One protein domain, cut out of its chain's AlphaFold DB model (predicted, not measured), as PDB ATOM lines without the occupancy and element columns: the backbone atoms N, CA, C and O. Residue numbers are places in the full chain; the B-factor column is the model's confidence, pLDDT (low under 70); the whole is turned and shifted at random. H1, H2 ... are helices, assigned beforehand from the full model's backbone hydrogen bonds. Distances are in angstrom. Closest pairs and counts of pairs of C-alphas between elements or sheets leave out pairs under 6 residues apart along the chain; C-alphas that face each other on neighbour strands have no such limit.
ATOM      1  N   HIS A  66      70.248  25.085 -27.030       75.31
ATOM      2  CA  HIS A  66      69.137  25.675 -27.775       75.31
ATOM      3  C   HIS A  66      69.182  27.210 -27.782       75.31
ATOM      4  O   HIS A  66      69.091  27.808 -28.850       75.31
ATOM      5  N   ASP A  67      69.409  27.848 -26.625       76.81
ATOM      6  CA  ASP A  67      69.558  29.310 -26.530       76.81
ATOM      7  C   ASP A  67      70.718  29.819 -27.418       76.81
ATOM      8  O   ASP A  67      70.658  30.913 -27.973       76.81
ATOM      9  N   VAL A  68      71.788  29.027 -27.566       74.69
ATOM     10  CA  VAL A  68      72.972  29.381 -28.375       74.69
ATOM     11  C   VAL A  68      72.701  29.245 -29.876       74.69
ATOM     12  O   VAL A  68      73.201  30.054 -30.666       74.69
ATOM     13  N   VAL A  69      71.892  28.257 -30.272       83.00
ATOM     14  CA  VAL A  69      71.408  28.110 -31.653       83.00
ATOM     15  C   VAL A  69      70.451  29.245 -32.013       83.00
ATOM     16  O   VAL A  69      70.601  29.854 -33.071       83.00
ATOM     17  N   GLU A  70      69.522  29.593 -31.119       82.31
ATOM     18  CA  GLU A  70      68.610  30.731 -31.306       82.31
ATOM     19  C   GLU A  70      69.354  32.069 -31.386       82.31
ATOM     20  O   GLU A  70      69.000  32.928 -32.193       82.31
ATOM     21  N   ALA A  71      70.433  32.231 -30.615       79.88
ATOM     22  CA  ALA A  71      71.317  33.392 -30.690       79.88
ATOM     23  C   ALA A  71      72.189  33.432 -31.965       79.88
ATOM     24  O   ALA A  71      72.988  34.354 -32.130       79.88
ATOM     25  N   GLY A  72      72.093  32.430 -32.849       79.69
ATOM     26  CA  GLY A  72      72.858  32.344 -34.099       79.69
ATOM     27  C   GLY A  72      74.353  32.070 -33.913       79.69
ATOM     28  O   GLY A  72      75.120  32.166 -34.867       79.69
ATOM     29  N   SER A  73      74.781  31.729 -32.695       75.31
ATOM     30  CA  SER A  73      76.187  31.451 -32.371       75.31
ATOM     31  C   SER A  73      76.603  30.017 -32.722       75.31
ATOM     32  O   SER A  73      77.794  29.727 -32.812       75.31
ATOM     33  N   LEU A  74      75.634  29.118 -32.932       79.38
ATOM     34  CA  LEU A  74      75.844  27.727 -33.331       79.38
ATOM     35  C   LEU A  74      74.771  27.309 -34.344       79.38
ATOM     36  O   LEU A  74      73.616  27.709 -34.231       79.38
ATOM     37  N   THR A  75      75.122  26.490 -35.336       85.31
ATOM     38  CA  THR A  75      74.112  25.915 -36.238       85.31
ATOM     39  C   THR A  75      73.414  24.724 -35.568       85.31
ATOM     40  O   THR A  75      74.043  24.029 -34.768       85.31
ATOM     41  N   PRO A  76      72.151  24.408 -35.918       85.88
ATOM     42  CA  PRO A  76      71.457  23.242 -35.360       85.88
ATOM     43  C   PRO A  76      72.212  21.923 -35.588       85.88
ATOM     44  O   PRO A  76      72.247  21.063 -34.716       85.88
ATOM     45  N   ALA A  77      72.864  21.781 -36.747       85.88
ATOM     46  CA  ALA A  77      73.675  20.605 -37.059       85.88
ATOM     47  C   ALA A  77      74.916  20.503 -36.156       85.88
ATOM     48  O   ALA A  77      75.223  19.424 -35.660       85.88
ATOM     49  N   ALA A  78      75.600  21.623 -35.898       84.19
ATOM     50  CA  ALA A  78      76.747  21.647 -34.995       84.19
ATOM     51  C   ALA A  78      76.338  21.390 -33.535       84.19
ATOM     52  O   ALA A  78      77.066  20.710 -32.820       84.19
ATOM     53  N   ALA A  79      75.158  21.864 -33.116       83.94
ATOM     54  CA  ALA A  79      74.585  21.538 -31.811       83.94
ATOM     55  C   ALA A  79      74.308  20.035 -31.663       83.94
ATOM     56  O   ALA A  79      74.656  19.458 -30.641       83.94
ATOM     57  N   GLY A  80      73.758  19.393 -32.699       84.62
ATOM     58  CA  GLY A  80      73.527  17.945 -32.699       84.62
ATOM     59  C   GLY A  80      74.819  17.126 -32.643       84.62
ATOM     60  O   GLY A  80      74.908  16.173 -31.875       84.62
ATOM     61  N   SER A  81      75.847  17.511 -33.408       84.88
ATOM     62  CA  SER A  81      77.157  16.842 -33.357       84.88
ATOM     63  C   SER A  81      77.837  16.998 -31.999       84.88
ATOM     64  O   SER A  81      78.479  16.069 -31.518       84.88
ATOM     65  N   LEU A  82      77.701  18.173 -31.384       83.00
ATOM     66  CA  LEU A  82      78.214  18.434 -30.049       83.00
ATOM     67  C   LEU A  82      77.485  17.582 -29.003       83.00
ATOM     68  O   LEU A  82      78.148  16.959 -28.188       83.00
ATOM     69  N   ASP A  83      76.154  17.514 -29.053       83.38
ATOM     70  CA  ASP A  83      75.352  16.701 -28.128       83.38
ATOM     71  C   ASP A  83      75.737  15.215 -28.213       83.38
ATOM     72  O   ASP A  83      75.985  14.567 -27.200       83.38
ATOM     73  N   ALA A  84      75.925  14.700 -29.433       85.62
ATOM     74  CA  ALA A  84      76.417  13.342 -29.653       85.62
ATOM     75  C   ALA A  84      77.830  13.120 -29.079       85.62
ATOM     76  O   ALA A  84      78.078  12.089 -28.462       85.62
ATOM     77  N   ALA A  85      78.740  14.084 -29.245       84.69
ATOM     78  CA  ALA A  85      80.096  14.006 -28.703       84.69
ATOM     79  C   ALA A  85      80.118  14.028 -27.162       84.69
ATOM     80  O   ALA A  85      80.946  13.359 -26.558       84.69
ATOM     81  N   VAL A  86      79.195  14.756 -26.526       81.62
ATOM     82  CA  VAL A  86      79.045  14.774 -25.061       81.62
ATOM     83  C   VAL A  86      78.495  13.447 -24.544       81.62
ATOM     84  O   VAL A  86      78.982  12.932 -23.543       81.62
ATOM     85  N   VAL A  87      77.505  12.872 -25.232       84.81
ATOM     86  CA  VAL A  87      76.957  11.548 -24.889       84.81
ATOM     87  C   VAL A  87      78.013  10.446 -25.023       84.81
ATOM     88  O   VAL A  87      77.985   9.488 -24.253       84.81
ATOM     89  N   ASP A  88      78.946  10.591 -25.965       88.06
ATOM     90  CA  ASP A  88      80.059   9.660 -26.196       88.06
ATOM     91  C   ASP A  88      81.287   9.930 -25.297       88.06
ATOM     92  O   ASP A  88      82.337   9.324 -25.495       88.06
ATOM     93  N   ASP A  89      81.176  10.843 -24.319       80.06
ATOM     94  CA  ASP A  89      82.257  11.243 -23.396       80.06
ATOM     95  C   ASP A  89      83.539  11.701 -24.125       80.06
ATOM     96  O   ASP A  89      84.677  11.492 -23.692       80.06
ATOM     97  N   ALA A  90      83.367  12.316 -25.299       81.19
ATOM     98  CA  ALA A  90      84.474  12.776 -26.116       81.19
ATOM     99  C   ALA A  90      85.084  14.069 -25.553       81.19
ATOM    100  O   ALA A  90      84.392  14.991 -25.118       81.19
ATOM    101  N   ASN A  91      86.408  14.192 -25.653       77.75
ATOM    102  CA  ASN A  91      87.115  15.411 -25.263       77.75
ATOM    103  C   ASN A  91      86.823  16.550 -26.249       77.75
ATOM    104  O   ASN A  91      87.268  16.520 -27.399       77.75
ATOM    105  N   ILE A  92      86.120  17.585 -25.786       79.88
ATOM    106  CA  ILE A  92      85.720  18.731 -26.609       79.88
ATOM    107  C   ILE A  92      86.567  19.951 -26.238       79.88
ATOM    108  O   ILE A  92      86.483  20.482 -25.133       79.88
ATOM    109  N   LEU A  93      87.377  20.426 -27.188       77.62
ATOM    110  CA  LEU A  93      88.142  21.663 -27.043       77.62
ATOM    111  C   LEU A  93      87.356  22.840 -27.627       77.62
ATOM    112  O   LEU A  93      87.075  22.875 -28.824       77.62
ATOM    113  N   VAL A  94      87.062  23.840 -26.796       74.81
ATOM    114  CA  VAL A  94      86.422  25.087 -27.234       74.81
ATOM    115  C   VAL A  94      87.469  26.193 -27.330       74.81
ATOM    116  O   VAL A  94      88.050  26.601 -26.327       74.81
ATOM    117  N   THR A  95      87.713  26.685 -28.544       72.50
ATOM    118  CA  THR A  95      88.681  27.760 -28.814       72.50
ATOM    119  C   THR A  95      87.971  29.062 -29.182       72.50
ATOM    120  O   THR A  95      87.054  29.049 -30.001       72.50
ATOM    121  N   GLY A  96      88.432  30.192 -28.645       63.81
ATOM    122  CA  GLY A  96      87.928  31.532 -28.962       63.81
ATOM    123  C   GLY A  96      88.994  32.606 -28.731       63.81
ATOM    124  O   GLY A  96      90.006  32.353 -28.080       63.81
ATOM    125  N   GLN A  97      88.795  33.803 -29.291       49.59
ATOM    126  CA  GLN A  97      89.674  34.951 -29.028       49.59
ATOM    127  C   GLN A  97      89.576  35.378 -27.555       49.59
ATOM    128  O   GLN A  97      88.519  35.242 -26.954       49.59
ATOM    129  N   THR A  98      90.626  35.988 -26.998       49.19
ATOM    130  CA  THR A  98      90.767  36.401 -25.578       49.19
ATOM    131  C   THR A  98      89.691  37.385 -25.067       49.19
ATOM    132  O   THR A  98      89.686  37.760 -23.898       49.19
ATOM    133  N   GLN A  99      88.757  37.806 -25.921       44.16
ATOM    134  CA  GLN A  99      87.590  38.622 -25.571       44.16
ATOM    135  C   GLN A  99      86.270  38.084 -26.156       44.16
ATOM    136  O   GLN A  99      85.199  38.596 -25.837       44.16
ATOM    137  N   ALA A 100      86.328  37.032 -26.978       47.62
ATOM    138  CA  ALA A 100      85.159  36.223 -27.256       47.62
ATOM    139  C   ALA A 100      84.916  35.414 -25.986       47.62
ATOM    140  O   ALA A 100      85.745  34.598 -25.594       47.62
ATOM    141  N   SER A 101      83.818  35.699 -25.297       47.16
ATOM    142  CA  SER A 101      83.373  34.907 -24.160       47.16
ATOM    143  C   SER A 101      83.354  33.435 -24.567       47.16
ATOM    144  O   SER A 101      82.449  33.032 -25.302       47.16
ATOM    145  N   THR A 102      84.345  32.645 -24.130       51.38
ATOM    146  CA  THR A 102      84.257  31.185 -24.207       51.38
ATOM    147  C   THR A 102      82.909  30.836 -23.604       51.38
ATOM    148  O   THR A 102      82.650  31.224 -22.459       51.38
ATOM    149  N   PRO A 103      81.999  30.228 -24.374       54.09
ATOM    150  CA  PRO A 103      80.638  30.118 -23.914       54.09
ATOM    151  C   PRO A 103      80.615  29.224 -22.676       54.09
ATOM    152  O   PRO A 103      81.133  28.111 -22.688       54.09
ATOM    153  N   THR A 104      80.029  29.731 -21.592       53.59
ATOM    154  CA  THR A 104      80.070  29.110 -20.260       53.59
ATOM    155  C   THR A 104      79.521  27.675 -20.235       53.59
ATOM    156  O   THR A 104      79.878  26.912 -19.345       53.59
ATOM    157  N   TRP A 105      78.711  27.255 -21.221       55.50
ATOM    158  CA  TRP A 105      78.261  25.859 -21.345       55.50
ATOM    159  C   TRP A 105      79.404  24.870 -21.629       55.50
ATOM    160  O   TRP A 105      79.303  23.708 -21.247       55.50
ATOM    161  N   ALA A 106      80.516  25.326 -22.216       54.53
ATOM    162  CA  ALA A 106      81.693  24.495 -22.468       54.53
ATOM    163  C   ALA A 106      82.349  23.975 -21.173       54.53
ATOM    164  O   ALA A 106      82.966  22.918 -21.178       54.53
ATOM    165  N   LEU A 107      82.187  24.689 -20.051       51.59
ATOM    166  CA  LEU A 107      82.759  24.323 -18.747       51.59
ATOM    167  C   LEU A 107      82.009  23.184 -18.034       51.59
ATOM    168  O   LEU A 107      82.472  22.729 -16.995       51.59
ATOM    169  N   ARG A 108      80.855  22.732 -18.550       46.47
ATOM    170  CA  ARG A 108      80.051  21.652 -17.942       46.47
ATOM    171  C   ARG A 108      80.202  20.297 -18.646       46.47
ATOM    172  O   ARG A 108      79.479  19.368 -18.317       46.47
TER     173      ARG A 108
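AT A GLANCE: This is residues 66 to 108 of the 110 residues of a protein of Brevibacterium yomogidense (UniProt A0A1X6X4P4). An open, angular frame: the longest helix, H2, makes one side, the short helix H1 stands near its first end, and from its other end a long loop runs out, folds back and ends in the short helix H3. Residues 96 to 101, the tip of that loop, stick out. The printed part has 43 residues with three named helices, H1, H2, H3 in chain order, and no named strand; the class is all helix. It is only just compact, close to loose, with a radius of gyration of the C-alphas of 10.8 A and spans of 30 by 22 by 14 A.

IN THESE COORDINATES: H2, residues 76 to 87, runs 16.6 A from C-alpha 76 at (71.457, 23.242, -35.360). H1 is residues 66 to 70, 6.2 A. H3, residues 104 to 108, 7.8 A, ends at C-alpha 108 at (80.051, 21.652, -17.942).

HOW THE PARTS SIT: H2, with residues 76 to 79 alone, only just touches H1, with 3 pairs of C-alphas within 8 A; the closest C-alphas, of Val 69 and Pro 76, are 6.1 A apart. H3 is apart from H1 and H2. Every O i to N i+4 pair is within hydrogen-bond range in H1 and H2; in H3 0 of 1 is, beside 2 of 2 O i to N i+3 pairs.

THE WHOLE: The C-alphas farthest apart, of Asp 88 and Gln 99, are 29.9 A apart. The printed part has no cut. The link from H1 to H2 is tight; that from H2 to H3, 16 residues, is long. Residues 96 to 108 have pLDDT under 70.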